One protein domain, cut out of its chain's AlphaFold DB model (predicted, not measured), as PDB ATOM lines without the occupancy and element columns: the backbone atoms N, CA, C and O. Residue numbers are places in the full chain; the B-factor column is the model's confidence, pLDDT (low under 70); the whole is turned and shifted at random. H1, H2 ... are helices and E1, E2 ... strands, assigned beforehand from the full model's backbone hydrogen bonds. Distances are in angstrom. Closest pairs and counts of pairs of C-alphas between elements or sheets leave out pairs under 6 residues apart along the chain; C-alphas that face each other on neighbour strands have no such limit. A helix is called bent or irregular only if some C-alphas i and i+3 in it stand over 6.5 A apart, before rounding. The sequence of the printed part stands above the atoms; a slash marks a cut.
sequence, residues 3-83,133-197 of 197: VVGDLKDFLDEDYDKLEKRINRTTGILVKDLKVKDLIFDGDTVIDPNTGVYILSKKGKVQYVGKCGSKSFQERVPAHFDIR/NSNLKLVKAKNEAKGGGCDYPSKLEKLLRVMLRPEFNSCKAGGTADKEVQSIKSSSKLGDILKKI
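This is residues 3 to 83 and 133 to 197 of the 197 residues of an uncharacterized protein of archaeon BMS3Abin16 (UniProt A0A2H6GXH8). A small, strongly twisted sheet of four strands has helix H5 packed over one face, along E2 and E3, with H6 and H7 on the side of H5 away from the sheet. H2 lies beside the strands on the same face as H5, while H3 and H4 touch each other on the far side of the sheet from H5, where H4 only grazes it. The printed part has 146 residues, with seven named helices and four named strands in the order E1 H1 H2 H3 E2 E3 H4 E4 H5 H6 H7; the sheet runs E1 E4 E2 E3 and is mixed, and the class is mixed, helices and strands. The whole is compact, with a radius of gyration of the C-alphas of 14.7 A, and rounded, spanning 38 by 35 by 30 A.

E1, residues 3 to 6, begins at C-alpha 3 at (215.789, 301.432, 220.641) and is 8.0 A long. H1, residues 7 to 10, is 5.4 A long, and H2, residues 15 to 24, is 14.5 A. H3, residues 36 to 39, is 5.1 A long. E2, residues 52 to 57, is 16.9 A long, and E3, residues 60 to 66, is 18.4 A. H4, residues 72 to 78, is 9.6 A long; it is neither bent nor irregular, but only just: C-alphas 73 and 76 are 6.0 A apart. E4, residues 135 to 140, is 16.4 A long. H5, residues 152 to 164, is 17.3 A long and begins at C-alpha 152 at (204.799, 289.159, 222.051). H6, residues 176 to 182, is 10.0 A long. H7, residues 190 to 196, is 10.2 A long and ends at C-alpha 196 at (206.714, 277.995, 224.815).

In the sheet, E1 and E4 are parallel at 11 degrees, with N 4 and O 138 within hydrogen-bond range at 2.7 A. E4 and E2 are antiparallel at 157 degrees, with N 54 and O 137 at 2.9 A. E2 and E3 form a hairpin, antiparallel at 158 degrees, with N 55 and O 63 at 2.9 A. H2 and H5 on one face of the sheet make two layers, helices on one face of a sheet. H5 lies over E2 and E3 at a height over the sheet of 8.2 A and runs along the strands, at 16 degrees to E3 on the local plane; its closest C-alphas to E3 are those of Arg 161 and Val 64, 6.1 A apart. H2 is over none of the strands, and its height of 4.2 A is only just above the sheet's level. H1 only grazes the sheet, with residues 7 to 9. H5 touches H7, about perpendicular at 74 degrees, closest at the C-alphas of Lys 155 and Leu 194, 6.0 A. With residues 159 to 162 alone H5 touches H6, at a steep tilt of 57 degrees, the same way; the closest C-alphas are those of Leu 159 and Val 181, 6.6 A apart. H3 touches H4, closest at the C-alphas of Leu 38 and Gln 73, 5.2 A. H3 and H7 are apart. Every O i to N i+4 pair is within hydrogen-bond range in H2, H5, H6 and H7, against 2 of 3 in H4; H1 and H3 are too short for such a pair.

The two C-alphas farthest apart, those of Asn 133 and Gly 147, are 42.0 A from each other. Residues 84 to 132 are not printed, and C-alphas 83 and 133 are 19.7 A apart across this cut. The links H2 to H3, H3 to E2, E4 to H5 and H5 to H6 are long. The mean pLDDT of the printed part is 79.2; residues 68 to 69, 144 to 150, 168 to 183 and 186 are under 70.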
ATOM      1  N   VAL A   3     216.351 302.711 221.057       78.00
ATOM      2  CA  VAL A   3     215.789 301.432 220.641       78.00
ATOM      3  C   VAL A   3     216.916 300.418 220.463       78.00
ATOM      4  O   VAL A   3     217.840 300.612 219.684       78.00
ATOM      5  N   VAL A   4     216.846 299.330 221.227       76.12
ATOM      6  CA  VAL A   4     217.762 298.181 221.165       76.12
ATOM      7  C   VAL A   4     217.585 297.422 219.844       76.12
ATOM      8  O   VAL A   4     218.554 296.884 219.316       76.12
ATOM      9  N   GLY A   5     216.357 297.387 219.322       80.50
ATOM     10  CA  GLY A   5     215.989 296.801 218.033       80.50
ATOM     11  C   GLY A   5     214.523 296.365 217.989       80.50
ATOM     12  O   GLY A   5     213.778 296.609 218.945       80.50
ATOM     13  N   ASP A   6     214.117 295.736 216.885       84.38
ATOM     14  CA  ASP A   6     212.804 295.102 216.720       84.38
ATOM     15  C   ASP A   6     212.906 293.596 216.985       84.38
ATOM     16  O   ASP A   6     213.815 292.933 216.499       84.38
ATOM     17  N   LEU A   7     211.986 293.046 217.779       83.31
ATOM     18  CA  LEU A   7     211.970 291.643 218.185       83.31
ATOM     19  C   LEU A   7     212.059 290.696 216.986       83.31
ATOM     20  O   LEU A   7     212.751 289.682 217.069       83.31
ATOM     21  N   LYS A   8     211.387 291.040 215.882       82.81
ATOM     22  CA  LYS A   8     211.395 290.249 214.644       82.81
ATOM     23  C   LYS A   8     212.811 290.011 214.105       82.81
ATOM     24  O   LYS A   8     213.074 288.949 213.555       82.81
ATOM     25  N   ASP A   9     213.725 290.956 214.334       83.12
ATOM     26  CA  ASP A   9     215.105 290.899 213.850       83.12
ATOM     27  C   ASP A   9     215.950 289.890 214.654       83.12
ATOM     28  O   ASP A   9     217.063 289.555 214.259       83.12
ATOM     29  N   PHE A  10     215.431 289.398 215.787       82.75
ATOM     30  CA  PHE A  10     216.159 288.537 216.723       82.75
ATOM     31  C   PHE A  10     215.485 287.186 216.966       82.75
ATOM     32  O   PHE A  10     215.992 286.406 217.769       82.75
ATOM     33  N   LEU A  11     214.359 286.883 216.311       84.00
ATOM     34  CA  LEU A  11     213.626 285.629 216.539       84.00
ATOM     35  C   LEU A  11     214.486 284.387 216.256       84.00
ATOM     36  O   LEU A  11     214.351 283.380 216.951       84.00
ATOM     37  N   ASP A  12     215.391 284.474 215.284       83.81
ATOM     38  CA  ASP A  12     216.325 283.403 214.928       83.81
ATOM     39  C   ASP A  12     217.662 283.453 215.682       83.81
ATOM     40  O   ASP A  12     218.495 282.561 215.510       83.81
ATOM     41  N   GLU A  13     217.886 284.472 216.517       84.62
ATOM     42  CA  GLU A  13     219.096 284.585 217.327       84.62
ATOM     43  C   GLU A  13     218.978 283.796 218.639       84.62
ATOM     44  O   GLU A  13     217.901 283.673 219.232       84.62
ATOM     45  N   ASP A  14     220.122 283.306 219.128       83.12
ATOM     46  CA  ASP A  14     220.253 282.821 220.503       83.12
ATOM     47  C   ASP A  14     219.886 283.944 221.470       83.12
ATOM     48  O   ASP A  14     220.360 285.081 221.325       83.12
ATOM     49  N   TYR A  15     219.098 283.637 222.498       80.00
ATOM     50  CA  TYR A  15     218.636 284.681 223.409       80.00
ATOM     51  C   TYR A  15     219.791 285.374 224.167       80.00
ATOM     52  O   TYR A  15     219.681 286.559 224.491       80.00
ATOM     53  N   ASP A  16     220.937 284.710 224.369       80.75
ATOM     54  CA  ASP A  16     222.157 285.315 224.935       80.75
ATOM     55  C   ASP A  16     222.654 286.529 224.125       80.75
ATOM     56  O   ASP A  16     223.279 287.452 224.663       80.75
ATOM     57  N   LYS A  17     222.404 286.554 222.808       84.38
ATOM     58  CA  LYS A  17     222.753 287.703 221.962       84.38
ATOM     59  C   LYS A  17     221.877 288.908 222.292       84.38
ATOM     60  O   LYS A  17     222.406 290.018 222.385       84.38
ATOM     61  N   LEU A  18     220.583 288.697 222.541       84.69
ATOM     62  CA  LEU A  18     219.669 289.754 222.971       84.69
ATOM     63  C   LEU A  18     220.098 290.336 224.324       84.69
ATOM     64  O   LEU A  18     220.157 291.558 224.467       84.69
ATOM     65  N   GLU A  19     220.480 289.493 225.286       85.19
ATOM     66  CA  GLU A  19     221.024 289.958 226.568       85.19
ATOM     67  C   GLU A  19     222.266 290.841 226.371       85.19
ATOM     68  O   GLU A  19     222.342 291.959 226.895       85.19
ATOM     69  N   LYS A  20     223.233 290.377 225.570       86.31
ATOM     70  CA  LYS A  20     224.455 291.138 225.271       86.31
ATOM     71  C   LYS A  20     224.145 292.475 224.603       86.31
ATOM     72  O   LYS A  20     224.754 293.478 224.975       86.31
ATOM     73  N   ARG A  21     223.204 292.511 223.650       87.44
ATOM     74  CA  ARG A  21     222.742 293.751 223.003       87.44
ATOM     75  C   ARG A  21     222.157 294.700 224.046       87.44
ATOM     76  O   ARG A  21     222.666 295.805 224.196       87.44
ATOM     77  N   ILE A  22     221.194 294.244 224.848       88.69
ATOM     78  CA  ILE A  22     220.574 295.043 225.917       88.69
ATOM     79  C   ILE A  22     221.630 295.631 226.857       88.69
ATOM     80  O   ILE A  22     221.545 296.810 227.196       88.69
ATOM     81  N   ASN A  23     222.629 294.849 227.268       85.38
ATOM     82  CA  ASN A  23     223.663 295.304 228.199       85.38
ATOM     83  C   ASN A  23     224.654 296.298 227.565       85.38
ATOM     84  O   ASN A  23     225.108 297.211 228.255       85.38
ATOM     85  N   ARG A  24     224.949 296.174 226.263       86.75
ATOM     86  CA  ARG A  24     225.852 297.075 225.518       86.75
ATOM     87  C   ARG A  24     225.182 298.366 225.054       86.75
ATOM     88  O   ARG A  24     225.847 299.391 224.938       86.75
ATOM     89  N   THR A  25     223.880 298.335 224.796       87.81
ATOM     90  CA  THR A  25     223.132 299.505 224.346       87.81
ATOM     91  C   THR A  25     223.065 300.545 225.460       87.81
ATOM     92  O   THR A  25     222.531 300.275 226.537       87.81
ATOM     93  N   THR A  26     223.579 301.750 225.221       85.38
ATOM     94  CA  THR A  26     223.416 302.868 226.162       85.38
ATOM     95  C   THR A  26     222.052 303.510 225.927       85.38
ATOM     96  O   THR A  26     221.710 303.839 224.798       85.38
ATOM     97  N   GLY A  27     221.235 303.608 226.977       89.69
ATOM     98  CA  GLY A  27     219.917 304.241 226.896       89.69
ATOM     99  C   GLY A  27     219.990 305.759 227.049       89.69
ATOM    100  O   GLY A  27     221.072 306.332 227.120       89.69
ATOM    101  N   ILE A  28     218.825 306.396 227.155       92.31
ATOM    102  CA  ILE A  28     218.723 307.810 227.543       92.31
ATOM    103  C   ILE A  28     218.489 307.878 229.045       92.31
ATOM    104  O   ILE A  28     217.658 307.132 229.569       92.31
ATOM    105  N   LEU A  29     219.210 308.755 229.741       93.12
ATOM    106  CA  LEU A  29     218.965 308.983 231.161       93.12
ATOM    107  C   LEU A  29     217.542 309.504 231.353       93.12
ATOM    108  O   LEU A  29     217.094 310.375 230.613       93.12
ATOM    109  N   VAL A  30     216.836 309.000 232.365       91.00
ATOM    110  CA  VAL A  30     215.447 309.401 232.638       91.00
ATOM    111  C   VAL A  30     215.320 310.921 232.773       91.00
ATOM    112  O   VAL A  30     214.383 311.494 232.231       91.00
ATOM    113  N   LYS A  31     216.273 311.585 233.440       91.62
ATOM    114  CA  LYS A  31     216.291 313.054 233.575       91.62
ATOM    115  C   LYS A  31     216.397 313.819 232.250       91.62
ATOM    116  O   LYS A  31     215.995 314.974 232.200       91.62
ATOM    117  N   ASP A  32     216.946 313.190 231.213       94.00
ATOM    118  CA  ASP A  32     217.200 313.808 229.907       94.00
ATOM    119  C   ASP A  32     216.135 313.404 228.870       94.00
ATOM    120  O   ASP A  32     216.187 313.828 227.714       94.00
ATOM    121  N   LEU A  33     215.163 312.579 229.273       91.25
ATOM    122  CA  LEU A  33     214.102 312.063 228.421       91.25
ATOM    123  C   LEU A  33     213.124 313.176 228.030       91.25
ATOM    124  O   LEU A  33     212.516 313.817 228.887       91.25
ATOM    125  N   LYS A  34     212.917 313.376 226.727       91.50
ATOM    126  CA  LYS A  34     211.938 314.338 226.202       91.50
ATOM    127  C   LYS A  34     210.662 313.626 225.758       91.50
ATOM    128  O   LYS A  34     210.646 312.427 225.518       91.50
ATOM    129  N   VAL A  35     209.575 314.366 225.555       89.31
ATOM    130  CA  VAL A  35     208.330 313.774 225.026       89.31
ATOM    131  C   VAL A  35     208.560 313.130 223.652       89.31
ATOM    132  O   VAL A  35     208.129 312.004 223.424       89.31
ATOM    133  N   LYS A  36     209.335 313.783 222.771       91.12
ATOM    134  CA  LYS A  36     209.690 313.225 221.453       91.12
ATOM    135  C   LYS A  36     210.383 311.865 221.546       91.12
ATOM    136  O   LYS A  36     210.175 311.017 220.691       91.12
ATOM    137  N   ASP A  37     211.147 311.638 222.613       90.06
ATOM    138  CA  ASP A  37     211.873 310.395 222.849       90.06
ATOM    139  C   ASP A  37     210.953 309.213 223.153       90.06
ATOM    140  O   ASP A  37     211.411 308.077 223.076       90.06
ATOM    141  N   LEU A  38     209.705 309.467 223.544       87.81
ATOM    142  CA  LEU A  38     208.691 308.450 223.825       87.81
ATOM    143  C   LEU A  38     207.764 308.193 222.634       87.81
ATOM    144  O   LEU A  38     207.053 307.192 222.634       87.81
ATOM    145  N   ILE A  39     207.773 309.092 221.648       88.12
ATOM    146  CA  ILE A  39     206.890 309.054 220.478       88.12
ATOM    147  C   ILE A  39     207.650 308.586 219.237       88.12
ATOM    148  O   ILE A  39     207.066 307.899 218.406       88.12
ATOM    149  N   PHE A  40     208.935 308.926 219.107       88.12
ATOM    150  CA  PHE A  40     209.717 308.686 217.896       88.12
ATOM    151  C   PHE A  40     210.993 307.876 218.158       88.12
ATOM    152  O   PHE A  40     211.669 308.038 219.178       88.12
ATOM    153  N   ASP A  41     211.325 307.028 217.189       85.81
ATOM    154  CA  ASP A  41     212.603 306.345 217.007       85.81
ATOM    155  C   ASP A  41     213.235 306.878 215.711       85.81
ATOM    156  O   ASP A  41     212.823 306.510 214.608       85.81
ATOM    157  N   GLY A  42     214.158 307.836 215.843       86.00
ATOM    158  CA  GLY A  42     214.576 308.676 214.717       86.00
ATOM    159  C   GLY A  42     213.383 309.468 214.173       86.00
ATOM    160  O   GLY A  42     212.712 310.161 214.936       86.00
ATOM    161  N   ASP A  43     213.094 309.305 212.884       88.12
ATOM    162  CA  ASP A  43     211.944 309.927 212.210       88.12
ATOM    163  C   ASP A  43     210.712 309.004 212.142       88.12
ATOM    164  O   ASP A  43     209.708 309.326 211.509       88.12
ATOM    165  N   THR A  44     210.765 307.833 212.785       87.94
ATOM    166  CA  THR A  44     209.676 306.846 212.762       87.94
ATOM    167  C   THR A  44     208.850 306.902 214.041       87.94
ATOM    168  O   THR A  44     209.395 306.876 215.142       87.94
ATOM    169  N   VAL A  45     207.521 306.919 213.918       87.88
ATOM    170  CA  VAL A  45     206.609 306.844 215.072       87.88
ATOM    171  C   VAL A  45     206.709 305.473 215.744       87.88
ATOM    172  O   VAL A  45     206.606 304.429 215.095       87.88
ATOM    173  N   ILE A  46     206.873 305.474 217.065       84.12
ATOM    174  CA  ILE A  46     206.785 304.280 217.902       84.12
ATOM    175  C   ILE A  46     205.308 303.927 218.070       84.12
ATOM    176  O   ILE A  46     204.494 304.730 218.523       84.12
ATOM    177  N   ASP A  47     204.968 302.697 217.713       81.75
ATOM    178  CA  ASP A  47     203.602 302.196 217.775       81.75
ATOM    179  C   ASP A  47     203.129 302.070 219.244       81.75
ATOM    180  O   ASP A  47     203.815 301.428 220.054       81.75
ATOM    181  N   PRO A  48     201.974 302.665 219.609       70.56
ATOM    182  CA  PRO A  48     201.508 302.786 220.991       70.56
ATOM    183  C   PRO A  48     201.205 301.454 221.701       70.56
ATOM    184  O   PRO A  48     201.048 301.456 222.914       70.56
ATOM    185  N   ASN A  49     201.155 300.309 221.017       71.31
ATOM    186  CA  ASN A  49     200.866 299.012 221.656       71.31
ATOM    187  C   ASN A  49     202.000 297.998 221.501       71.31
ATOM    188  O   ASN A  49     201.765 296.800 221.328       71.31
ATOM    189  N   THR A  50     203.240 298.476 221.497       75.31
ATOM    190  CA  THR A  50     204.382 297.633 221.152       75.31
ATOM    191  C   THR A  50     205.482 297.740 222.185       75.31
ATOM    192  O   THR A  50     205.713 298.797 222.743       75.31
ATOM    193  N   GLY A  51     206.188 296.643 222.435       85.75
ATOM    194  CA  GLY A  51     207.500 296.669 223.067       85.75
ATOM    195  C   GLY A  51     207.579 296.613 224.593       85.75
ATOM    196  O   GLY A  51     206.611 296.704 225.355       85.75
ATOM    197  N   VAL A  52     208.824 296.422 225.019       90.00
ATOM    198  CA  VAL A  52     209.257 296.252 226.403       90.00
ATOM    199  C   VAL A  52     210.349 297.274 226.675       90.00
ATOM    200  O   VAL A  52     211.334 297.352 225.941       90.00
ATOM    201  N   TYR A  53     210.182 298.066 227.726       90.44
ATOM    202  CA  TYR A  53     211.171 299.043 228.151       90.44
ATOM    203  C   TYR A  53     211.967 298.539 229.353       90.44
ATOM    204  O   TYR A  53     211.492 297.764 230.187       90.44
ATOM    205  N   ILE A  54     213.214 298.989 229.430       91.50
ATOM    206  CA  ILE A  54     214.197 298.521 230.400       91.50
ATOM    207  C   ILE A  54     214.822 299.738 231.065       91.50
ATOM    208  O   ILE A  54     215.338 300.620 230.379       91.50
ATOM    209  N   LEU A  55     214.815 299.763 232.397       89.56
ATOM    210  CA  LEU A  55     215.600 300.718 233.176       89.56
ATOM    211  C   LEU A  55     216.864 300.036 233.677       89.56
ATOM    212  O   LEU A  55     216.826 298.946 234.254       89.56
ATOM    213  N   SER A  56     217.997 300.693 233.469       89.94
ATOM    214  CA  SER A  56     219.305 300.182 233.867       89.94
ATOM    215  C   SER A  56     220.185 301.286 234.432       89.94
ATOM    216  O   SER A  56     220.134 302.420 233.972       89.94
ATOM    217  N   LYS A  57     221.048 300.965 235.390       86.81
ATOM    218  CA  LYS A  57     222.018 301.907 235.952       86.81
ATOM    219  C   LYS A  57     223.395 301.266 235.946       86.81
ATOM    220  O   LYS A  57     223.558 300.164 236.458       86.81
ATOM    221  N   LYS A  58     224.387 301.959 235.371       84.62
ATOM    222  CA  LYS A  58     225.775 301.465 235.247       84.62
ATOM    223  C   LYS A  58     225.843 300.042 234.659       84.62
ATOM    224  O   LYS A  58     226.461 299.156 235.236       84.62
ATOM    225  N   GLY A  59     225.116 299.804 233.565       79.62
ATOM    226  CA  GLY A  59     225.050 298.496 232.896       79.62
ATOM    227  C   GLY A  59     224.211 297.432 233.615       79.62
ATOM    228  O   GLY A  59     223.930 296.396 233.029       79.62
ATOM    229  N   LYS A  60     223.750 297.683 234.846       83.94
ATOM    230  CA  LYS A  60     222.902 296.750 235.587       83.94
ATOM    231  C   LYS A  60     221.425 297.024 235.337       83.94
ATOM    232  O   LYS A  60     220.956 298.135 235.582       83.94
ATOM    233  N   VAL A  61     220.685 296.009 234.899       87.88
ATOM    234  CA  VAL A  61     219.230 296.090 234.733       87.88
ATOM    235  C   VAL A  61     218.553 296.151 236.099       87.88
ATOM    236  O   VAL A  61     218.830 295.362 237.001       87.88
ATOM    237  N   GLN A  62     217.675 297.132 236.254       84.19
ATOM    238  CA  GLN A  62     216.947 297.404 237.487       84.19
ATOM    239  C   GLN A  62     215.474 297.041 237.343       84.19
ATOM    240  O   GLN A  62     214.870 296.542 238.290       84.19
ATOM    241  N   TYR A  63     214.914 297.260 236.152       85.81
ATOM    242  CA  TYR A  63     213.507 297.027 235.878       85.81
ATOM    243  C   TYR A  63     213.252 296.703 234.413       85.81
ATOM    244  O   TYR A  63     213.942 297.204 233.525       85.81
ATOM    245  N   VAL A  64     212.220 295.895 234.194       87.81
ATOM    246  CA  VAL A  64     211.681 295.542 232.882       87.81
ATOM    247  C   VAL A  64     210.169 295.712 232.960       87.81
ATOM    248  O   VAL A  64     209.529 295.101 233.819       87.81
ATOM    249  N   GLY A  65     209.610 296.525 232.069       86.88
ATOM    250  CA  GLY A  65     208.174 296.762 231.975       86.88
ATOM    251  C   GLY A  65     207.698 296.755 230.528       86.88
ATOM    252  O   GLY A  65     208.481 296.920 229.601       86.88
ATOM    253  N   LYS A  66     206.395 296.565 230.327       87.25
ATOM    254  CA  LYS A  66     205.771 296.531 228.997       87.25
ATOM    255  C   LYS A  66     204.746 297.640 228.793       87.25
ATOM    256  O   LYS A  66     204.102 298.098 229.750       87.25
ATOM    257  N   CYS A  67     204.537 297.976 227.527       78.31
ATOM    258  CA  CYS A  67     203.431 298.801 227.050       78.31
ATOM    259  C   CYS A  67     202.385 297.889 226.401       78.31
ATOM    260  O   CYS A  67     202.450 297.602 225.214       78.31
ATOM    261  N   GLY A  68     201.485 297.339 227.226       67.62
ATOM    262  CA  GLY A  68     200.445 296.407 226.763       67.62
ATOM    263  C   GLY A  68     199.060 297.038 226.597       67.62
ATOM    264  O   GLY A  68     198.355 296.711 225.657       67.62
ATOM    265  N   SER A  69     198.658 297.925 227.514       69.06
ATOM    266  CA  SER A  69     197.327 298.563 227.525       69.06
ATOM    267  C   SER A  69     197.363 300.087 227.395       69.06
ATOM    268  O   SER A  69     196.319 300.732 227.432       69.06
ATOM    269  N   LYS A  70     198.566 300.663 227.327       76.62
ATOM    270  CA  LYS A  70     198.822 302.097 227.186       76.62
ATOM    271  C   LYS A  70     200.103 302.296 226.393       76.62
ATOM    272  O   LYS A  70     201.028 301.485 226.515       76.62
ATOM    273  N   SER A  71     200.152 303.415 225.690       81.75
ATOM    274  CA  SER A  71     201.298 303.867 224.905       81.75
ATOM    275  C   SER A  71     202.513 304.233 225.751       81.75
ATOM    276  O   SER A  71     202.379 304.482 226.947       81.75
ATOM    277  N   PHE A  72     203.718 304.274 225.165       82.94
ATOM    278  CA  PHE A  72     204.940 304.636 225.902       82.94
ATOM    279  C   PHE A  72     204.836 306.006 226.562       82.94
ATOM    280  O   PHE A  72     205.199 306.148 227.731       82.94
ATOM    281  N   GLN A  73     204.303 306.986 225.834       85.81
ATOM    282  CA  GLN A  73     204.119 308.352 226.306       85.81
ATOM    283  C   GLN A  73     203.152 308.458 227.490       85.81
ATOM    284  O   GLN A  73     203.266 309.387 228.278       85.81
ATOM    285  N   GLU A  74     202.246 307.497 227.672       85.62
ATOM    286  CA  GLU A  74     201.355 307.443 228.838       85.62
ATOM    287  C   GLU A  74     201.921 306.546 229.943       85.62
ATOM    288  O   GLU A  74     201.822 306.837 231.136       85.62
ATOM    289  N   ARG A  75     202.499 305.410 229.546       85.19
ATOM    290  CA  ARG A  75     202.933 304.341 230.440       85.19
ATOM    291  C   ARG A  75     204.196 304.735 231.181       85.19
ATOM    292  O   ARG A  75     204.235 304.540 232.391       85.19
ATOM    293  N   VAL A  76     205.212 305.264 230.501       84.38
ATOM    294  CA  VAL A  76     206.499 305.602 231.129       84.38
ATOM    295  C   VAL A  76     206.319 306.694 232.194       84.38
ATOM    296  O   VAL A  76     206.722 306.439 233.328       84.38
ATOM    297  N   PRO A  77     205.628 307.826 231.934       85.12
ATOM    298  CA  PRO A  77     205.326 308.809 232.976       85.12
ATOM    299  C   PRO A  77     204.553 308.236 234.167       85.12
ATOM    300  O   PRO A  77     204.895 308.514 235.312       85.12
ATOM    301  N   ALA A  78     203.563 307.369 233.922       84.38
ATOM    302  CA  ALA A  78     202.802 306.725 234.995       84.38
ATOM    303  C   ALA A  78     203.658 305.804 235.891       84.38
ATOM    304  O   ALA A  78     203.293 305.558 237.039       84.38
ATOM    305  N   HIS A  79     204.806 305.312 235.407       80.44
ATOM    306  CA  HIS A  79     205.774 304.560 236.217       80.44
ATOM    307  C   HIS A  79     206.685 305.449 237.063       80.44
ATOM    308  O   HIS A  79     207.550 304.897 237.732       80.44
ATOM    309  N   PHE A  80     206.503 306.772 237.070       81.56
ATOM    310  CA  PHE A  80     207.166 307.697 237.998       81.56
ATOM    311  C   PHE A  80     206.259 308.128 239.163       81.56
ATOM    312  O   PHE A  80     206.509 309.132 239.829       81.56
ATOM    313  N   ASP A  81     205.214 307.348 239.440       85.44
ATOM    314  CA  ASP A  81     204.318 307.539 240.579       85.44
ATOM    315  C   ASP A  81     205.007 307.179 241.908       85.44
ATOM    316  O   ASP A  81     205.310 306.016 242.185       85.44
ATOM    317  N   ILE A  82     205.249 308.194 242.738       83.25
ATOM    318  CA  ILE A  82     205.967 308.081 244.017       83.25
ATOM    319  C   ILE A  82     205.135 307.462 245.150       83.25
ATOM    320  O   ILE A  82     205.661 307.281 246.252       83.25
ATOM    321  N   ARG A  83     203.848 307.149 244.929       83.19
ATOM    322  CA  ARG A  83     203.020 306.491 245.948       83.19
ATOM    323  C   ARG A  83     203.644 305.159 246.371       83.19
ATOM    324  O   ARG A  83     204.194 304.419 245.563       83.19
ATOM    325  N   ASN A 133     218.972 309.129 237.215       91.38
ATOM    326  CA  ASN A 133     220.223 308.786 236.530       91.38
ATOM    327  C   ASN A 133     220.244 307.333 236.007       91.38
ATOM    328  O   ASN A 133     221.314 306.787 235.720       91.38
ATOM    329  N   SER A 134     219.084 306.688 235.901       90.31
ATOM    330  CA  SER A 134     218.931 305.410 235.208       90.31
ATOM    331  C   SER A 134     218.697 305.636 233.716       90.31
ATOM    332  O   SER A 134     218.063 306.602 233.314       90.31
ATOM    333  N   ASN A 135     219.205 304.730 232.891       92.31
ATOM    334  CA  ASN A 135     219.026 304.701 231.448       92.31
ATOM    335  C   ASN A 135     217.768 303.918 231.075       92.31
ATOM    336  O   ASN A 135     217.655 302.746 231.443       92.31
ATOM    337  N   LEU A 136     216.895 304.540 230.286       91.38
ATOM    338  CA  LEU A 136     215.737 303.929 229.647       91.38
ATOM    339  C   LEU A 136     216.101 303.425 228.242       91.38
ATOM    340  O   LEU A 136     216.664 304.164 227.426       91.38
ATOM    341  N   LYS A 137     215.754 302.166 227.965       92.25
ATOM    342  CA  LYS A 137     215.924 301.486 226.670       92.25
ATOM    343  C   LYS A 137     214.600 300.875 226.227       92.25
ATOM    344  O   LYS A 137     213.787 300.532 227.082       92.25
ATOM    345  N   LEU A 138     214.434 300.672 224.924       90.56
ATOM    346  CA  LEU A 138     213.264 300.014 224.340       90.56
ATOM    347  C   LEU A 138     213.666 298.815 223.479       90.56
ATOM    348  O   LEU A 138     214.506 298.951 222.600       90.56
ATOM    349  N   VAL A 139     213.011 297.673 223.664       90.12
ATOM    350  CA  VAL A 139     212.938 296.604 222.660       90.12
ATOM    351  C   VAL A 139     211.560 296.678 222.007       90.12
ATOM    352  O   VAL A 139     210.548 296.488 222.688       90.12
ATOM    353  N   LYS A 140     211.498 296.986 220.707       88.19
ATOM    354  CA  LYS A 140     210.230 297.011 219.966       88.19
ATOM    355  C   LYS A 140     209.750 295.572 219.802       88.19
ATOM    356  O   LYS A 140     210.526 294.699 219.444       88.19
ATOM    357  N   ALA A 141     208.484 295.320 220.091       85.94
ATOM    358  CA  ALA A 141     207.856 294.021 219.888       85.94
ATOM    359  C   ALA A 141     206.406 294.283 219.510       85.94
ATOM    360  O   ALA A 141     205.664 294.844 220.315       85.94
ATOM    361  N   LYS A 142     206.015 293.956 218.281       78.75
ATOM    362  CA  LYS A 142     204.637 294.152 217.828       78.75
ATOM    363  C   LYS A 142     203.795 292.926 218.142       78.75
ATOM    364  O   LYS A 142     204.288 291.807 218.065       78.75
ATOM    365  N   ASN A 143     202.519 293.139 218.448       71.75
ATOM    366  CA  ASN A 143     201.545 292.056 218.383       71.75
ATOM    367  C   ASN A 143     201.268 291.740 216.911       71.75
ATOM    368  O   ASN A 143     200.756 292.585 216.178       71.75
ATOM    369  N   GLU A 144     201.589 290.527 216.473       61.78
ATOM    370  CA  GLU A 144     201.148 290.026 215.175       61.78
ATOM    371  C   GLU A 144     199.730 289.482 215.350       61.78
ATOM    372  O   GLU A 144     199.526 288.344 215.764       61.78
ATOM    373  N   ALA A 145     198.717 290.310 215.096       48.62
ATOM    374  CA  ALA A 145     197.331 289.866 215.142       48.62
ATOM    375  C   ALA A 145     196.646 290.061 213.787       48.62
ATOM    376  O   ALA A 145     196.002 291.074 213.531       48.62
ATOM    377  N   LYS A 146     196.719 289.018 212.956       43.72
ATOM    378  CA  LYS A 146     195.589 288.577 212.129       43.72
ATOM    379  C   LYS A 146     195.480 287.055 212.268       43.72
ATOM    380  O   LYS A 146     196.085 286.324 211.498       43.72
ATOM    381  N   GLY A 147     194.748 286.587 213.286       44.12
ATOM    382  CA  GLY A 147     194.285 285.191 213.343       44.12
ATOM    383  C   GLY A 147     194.871 284.242 214.401       44.12
ATOM    384  O   GLY A 147     194.680 283.043 214.248       44.12
ATOM    385  N   GLY A 148     195.522 284.705 215.478       43.09
ATOM    386  CA  GLY A 148     195.883 283.799 216.585       43.09
ATOM    387  C   GLY A 148     196.986 284.271 217.540       43.09
ATOM    388  O   GLY A 148     198.151 283.950 217.359       43.09
ATOM    389  N   GLY A 149     196.600 284.961 218.617       51.94
ATOM    390  CA  GLY A 149     197.036 284.624 219.983       51.94
ATOM    391  C   GLY A 149     198.463 284.892 220.496       51.94
ATOM    392  O   GLY A 149     198.700 284.548 221.653       51.94
ATOM    393  N   CYS A 150     199.413 285.482 219.759       57.75
ATOM    394  CA  CYS A 150     200.753 285.731 220.326       57.75
ATOM    395  C   CYS A 150     200.930 287.166 220.866       57.75
ATOM    396  O   CYS A 150     201.225 288.095 220.116       57.75
ATOM    397  N   ASP A 151     200.781 287.339 222.185       80.81
ATOM    398  CA  ASP A 151     201.097 288.581 222.914       80.81
ATOM    399  C   ASP A 151     202.618 288.725 223.122       80.81
ATOM    400  O   ASP A 151     203.155 288.486 224.212       80.81
ATOM    401  N   TYR A 152     203.337 289.059 222.046       83.25
ATOM    402  CA  TYR A 152     204.799 289.159 222.051       83.25
ATOM    403  C   TYR A 152     205.355 290.126 223.110       83.25
ATOM    404  O   TYR A 152     206.309 289.734 223.783       83.25
ATOM    405  N   PRO A 153     204.801 291.338 223.341       87.00
ATOM    406  CA  PRO A 153     205.254 292.215 224.419       87.00
ATOM    407  C   PRO A 153     205.182 291.553 225.795       87.00
ATOM    408  O   PRO A 153     206.120 291.679 226.580       87.00
ATOM    409  N   SER A 154     204.104 290.824 226.102       85.44
ATOM    410  CA  SER A 154     203.997 290.108 227.378       85.44
ATOM    411  C   SER A 154     204.983 288.965 227.503       85.44
ATOM    412  O   SER A 154     205.603 288.805 228.553       85.44
ATOM    413  N   LYS A 155     205.121 288.149 226.457       86.38
ATOM    414  CA  LYS A 155     206.039 287.008 226.482       86.38
ATOM    415  C   LYS A 155     207.491 287.467 226.569       86.38
ATOM    416  O   LYS A 155     208.253 286.941 227.377       86.38
ATOM    417  N   LEU A 156     207.846 288.502 225.806       87.31
ATOM    418  CA  LEU A 156     209.161 289.127 225.856       87.31
ATOM    419  C   LEU A 156     209.425 289.746 227.228       87.31
ATOM    420  O   LEU A 156     210.507 289.567 227.772       87.31
ATOM    421  N   GLU A 157     208.452 290.441 227.818       88.81
ATOM    422  CA  GLU A 157     208.613 291.009 229.153       88.81
ATOM    423  C   GLU A 157     208.895 289.916 230.183       88.81
ATOM    424  O   GLU A 157     209.916 289.995 230.863       88.81
ATOM    425  N   LYS A 158     208.078 288.857 230.237       85.81
ATOM    426  CA  LYS A 158     208.311 287.701 231.117       85.81
ATOM    427  C   LYS A 158     209.707 287.106 230.925       85.81
ATOM    428  O   LYS A 158     210.435 286.940 231.903       85.81
ATOM    429  N   LEU A 159     210.105 286.848 229.678       85.88
ATOM    430  CA  LEU A 159     211.427 286.315 229.355       85.88
ATOM    431  C   LEU A 159     212.544 287.230 229.869       85.88
ATOM    432  O   LEU A 159     213.433 286.779 230.589       85.88
ATOM    433  N   LEU A 160     212.482 288.527 229.557       86.94
ATOM    434  CA  LEU A 160     213.488 289.505 229.970       86.94
ATOM    435  C   LEU A 160     213.541 289.673 231.493       86.94
ATOM    436  O   LEU A 160     214.622 289.885 232.040       86.94
ATOM    437  N   ARG A 161     212.413 289.539 232.201       85.19
ATOM    438  CA  ARG A 161     212.391 289.525 233.672       85.19
ATOM    439  C   ARG A 161     213.164 288.340 234.243       85.19
ATOM    440  O   ARG A 161     213.911 288.519 235.198       85.19
ATOM    441  N   VAL A 162     213.012 287.148 233.676       80.69
ATOM    442  CA  VAL A 162     213.734 285.961 234.160       80.69
ATOM    443  C   VAL A 162     215.208 286.018 233.762       80.69
ATOM    444  O   VAL A 162     216.078 285.759 234.593       80.69
ATOM    445  N   MET A 163     215.487 286.404 232.518       81.19
ATOM    446  CA  MET A 163     216.829 286.464 231.940       81.19
ATOM    447  C   MET A 163     217.696 287.520 232.630       81.19
ATOM    448  O   MET A 163     218.755 287.209 233.163       81.19
ATOM    449  N   LEU A 164     217.217 288.767 232.694       83.19
ATOM    450  CA  LEU A 164     217.997 289.898 233.210       83.19
ATOM    451  C   LEU A 164     217.993 289.980 234.741       83.19
ATOM    452  O   LEU A 164     218.716 290.800 235.310       83.19
ATOM    453  N   ARG A 165     217.151 289.176 235.408       77.25
ATOM    454  CA  ARG A 165     216.976 289.117 236.871       77.25
ATOM    455  C   ARG A 165     216.990 290.505 237.542       77.25
ATOM    456  O   ARG A 165     217.796 290.746 238.447       77.25
ATOM    457  N   PRO A 166     216.124 291.439 237.110       73.62
ATOM    458  CA  PRO A 166     216.067 292.783 237.665       73.62
ATOM    459  C   PRO A 166     215.814 292.744 239.174       73.62
ATOM    460  O   PRO A 166     214.886 292.091 239.652       73.62
ATOM    461  N   GLU A 167     216.623 293.494 239.926       70.88
ATOM    462  CA  GLU A 167     216.598 293.505 241.396       70.88
ATOM    463  C   GLU A 167     215.241 293.936 241.987       70.88
ATOM    464  O   GLU A 167     214.911 293.534 243.107       70.88
ATOM    465  N   PHE A 168     214.463 294.741 241.246       68.31
ATOM    466  CA  PHE A 168     213.242 295.403 241.729       68.31
ATOM    467  C   PHE A 168     211.950 294.881 241.102       68.31
ATOM    468  O   PHE A 168     210.882 295.450 241.329       68.31
ATOM    469  N   ASN A 169     212.009 293.781 240.352       68.44
ATOM    470  CA  ASN A 169     210.796 293.064 239.980       68.44
ATOM    471  C   ASN A 169     210.378 292.171 241.145       68.44
ATOM    472  O   ASN A 169     210.648 290.977 241.179       68.44
ATOM    473  N   SER A 170     209.724 292.779 242.133       54.41
ATOM    474  CA  SER A 170     209.174 292.100 243.310       54.41
ATOM    475  C   SER A 170     207.892 291.303 243.021       54.41
ATOM    476  O   SER A 170     207.318 290.706 243.933       54.41
ATOM    477  N   CYS A 171     207.445 291.220 241.763       40.12
ATOM    478  CA  CYS A 171     206.398 290.285 241.365       40.12
ATOM    479  C   CYS A 171     206.959 288.863 241.463       40.12
ATOM    480  O   CYS A 171     207.799 288.485 240.654       40.12
ATOM    481  N   LYS A 172     206.520 288.123 242.489       39.44
ATOM    482  CA  LYS A 172     206.814 286.710 242.762       39.44
ATOM    483  C   LYS A 172     207.123 285.922 241.481       39.44
ATOM    484  O   LYS A 172     206.210 285.554 240.747       39.44
ATOM    485  N   ALA A 173     208.410 285.642 241.288       39.16
ATOM    486  CA  ALA A 173     208.942 284.680 240.333       39.16
ATOM    487  C   ALA A 173     208.621 283.240 240.793       39.16
ATOM    488  O   ALA A 173     209.508 282.481 241.184       39.16
ATOM    489  N   GLY A 174     207.330 282.924 240.905       37.78
ATOM    490  CA  GLY A 174     206.821 281.649 241.412       37.78
ATOM    491  C   GLY A 174     205.779 280.997 240.507       37.78
ATOM    492  O   GLY A 174     205.090 280.085 240.956       37.78
ATOM    493  N   GLY A 175     205.626 281.469 239.266       46.59
ATOM    494  CA  GLY A 175     204.729 280.848 238.292       46.59
ATOM    495  C   GLY A 175     205.409 279.698 237.547       46.59
ATOM    496  O   GLY A 175     206.631 279.651 237.430       46.59
ATOM    497  N   THR A 176     204.621 278.781 236.984       45.94
ATOM    498  CA  THR A 176     205.080 277.697 236.090       45.94
ATOM    499  C   THR A 176     205.955 278.223 234.945       45.94
ATOM    500  O   THR A 176     206.970 277.613 234.621       45.94
ATOM    501  N   ALA A 177     205.637 279.422 234.439       48.66
ATOM    502  CA  ALA A 177     206.404 280.121 233.409       48.66
ATOM    503  C   ALA A 177     207.851 280.448 233.833       48.66
ATOM    504  O   ALA A 177     208.746 280.418 232.997       48.66
ATOM    505  N   ASP A 178     208.128 280.709 235.117       59.84
ATOM    506  CA  ASP A 178     209.502 280.976 235.569       59.84
ATOM    507  C   ASP A 178     210.357 279.709 235.527       59.84
ATOM    508  O   ASP A 178     211.532 279.780 235.183       59.84
ATOM    509  N   LYS A 179     209.767 278.544 235.835       61.59
ATOM    510  CA  LYS A 179     210.454 277.247 235.728       61.59
ATOM    511  C   LYS A 179     210.729 276.888 234.274       61.59
ATOM    512  O   LYS A 179     211.831 276.446 233.963       61.59
ATOM    513  N   GLU A 180     209.755 277.112 233.394       63.69
ATOM    514  CA  GLU A 180     209.922 276.887 231.959       63.69
ATOM    515  C   GLU A 180     211.034 277.771 231.405       63.69
ATOM    516  O   GLU A 180     211.975 277.238 230.829       63.69
ATOM    517  N   VAL A 181     211.028 279.079 231.679       65.62
ATOM    518  CA  VAL A 181     212.097 279.976 231.215       65.62
ATOM    519  C   VAL A 181     213.454 279.642 231.841       65.62
ATOM    520  O   VAL A 181     214.466 279.684 231.150       65.62
ATOM    521  N   GLN A 182     213.503 279.248 233.117       67.38
ATOM    522  CA  GLN A 182     214.749 278.818 233.771       67.38
ATOM    523  C   GLN A 182     215.307 277.497 233.218       67.38
ATOM    524  O   GLN A 182     216.502 277.246 233.357       67.38
ATOM    525  N   SER A 183     214.467 276.662 232.602       68.62
ATOM    526  CA  SER A 183     214.867 275.389 231.983       68.62
ATOM    527  C   SER A 183     215.389 275.537 230.547       68.62
ATOM    528  O   SER A 183     215.910 274.580 229.970       68.62
ATOM    529  N   ILE A 184     215.252 276.726 229.953       70.19
ATOM    530  CA  ILE A 184     215.649 276.994 228.571       70.19
ATOM    531  C   ILE A 184     217.170 277.127 228.484       70.19
ATOM    532  O   ILE A 184     217.796 277.888 229.220       70.19
ATOM    533  N   LYS A 185     217.773 276.390 227.545       71.69
ATOM    534  CA  LYS A 185     219.212 276.464 227.258       71.69
ATOM    535  C   LYS A 185     219.557 277.785 226.575       71.69
ATOM    536  O   LYS A 185     218.864 278.150 225.627       71.69
ATOM    537  N   SER A 186     220.666 278.411 226.971       66.38
ATOM    538  CA  SER A 186     221.226 279.658 226.408       66.38
ATOM    539  C   SER A 186     221.313 279.725 224.883       66.38
ATOM    540  O   SER A 186     221.077 280.771 224.285       66.38
ATOM    541  N   SER A 187     221.578 278.588 224.243       73.88
ATOM    542  CA  SER A 187     221.672 278.444 222.787       73.88
ATOM    543  C   SER A 187     220.323 278.227 222.082       73.88
ATOM    544  O   SER A 187     220.293 277.755 220.949       73.88
ATOM    545  N   SER A 188     219.196 278.418 222.768       81.56
ATOM    546  CA  SER A 188     217.874 278.243 222.157       81.56
ATOM    547  C   SER A 188     217.478 279.520 221.418       81.56
ATOM    548  O   SER A 188     217.642 280.623 221.949       81.56
ATOM    549  N   LYS A 189     216.903 279.365 220.222       86.12
ATOM    550  CA  LYS A 189     216.376 280.481 219.432       86.12
ATOM    551  C   LYS A 189     215.270 281.218 220.181       86.12
ATOM    552  O   LYS A 189     214.362 280.593 220.740       86.12
ATOM    553  N   LEU A 190     215.305 282.546 220.137       84.50
ATOM    554  CA  LEU A 190     214.341 283.411 220.815       84.50
ATOM    555  C   LEU A 190     212.887 283.128 220.402       84.50
ATOM    556  O   LEU A 190     211.999 283.082 221.251       84.50
ATOM    557  N   GLY A 191     212.634 282.889 219.116       84.25
ATOM    558  CA  GLY A 191     211.300 282.587 218.600       84.25
ATOM    559  C   GLY A 191     210.717 281.291 219.166       84.25
ATOM    560  O   GLY A 191     209.538 281.248 219.516       84.25
ATOM    561  N   ASP A 192     211.538 280.254 219.332       83.62
ATOM    562  CA  ASP A 192     211.098 278.972 219.897       83.62
ATOM    563  C   ASP A 192     210.794 279.087 221.391       83.62
ATOM    564  O   ASP A 192     209.869 278.454 221.898       83.62
ATOM    565  N   ILE A 193     211.542 279.936 222.092       82.44
ATOM    566  CA  ILE A 193     211.305 280.266 223.498       82.44
ATOM    567  C   ILE A 193     209.968 280.987 223.658       82.44
ATOM    568  O   ILE A 193     209.136 280.583 224.465       82.44
ATOM    569  N   LEU A 194     209.730 282.023 222.853       82.88
ATOM    570  CA  LEU A 194     208.496 282.807 222.905       82.88
ATOM    571  C   LEU A 194     207.257 282.002 222.484       82.88
ATOM    572  O   LEU A 194     206.141 282.375 222.827       82.88
ATOM    573  N   LYS A 195     207.408 280.886 221.768       81.94
ATOM    574  CA  LYS A 195     206.291 279.963 221.508       81.94
ATOM    575  C   LYS A 195     205.932 279.102 222.723       81.94
ATOM    576  O   LYS A 195     204.787 278.676 222.817       81.94
ATOM    577  N   LYS A 196     206.885 278.855 223.630       76.50
ATOM    578  CA  LYS A 196     206.714 277.995 224.815       76.50
ATOM    579  C   LYS A 196     206.158 278.728 226.040       76.50
ATOM    580  O   LYS A 196     205.505 278.088 226.850       76.50
ATOM    581  N   ILE A 197     206.427 280.031 226.165       72.94
ATOM    582  CA  ILE A 197     205.954 280.922 227.254       72.94
ATOM    583  C   ILE A 197     204.576 281.508 226.917       72.94
ATOM    584  O   ILE A 197     203.819 281.875 227.846       72.94
TER     585      ILE A 197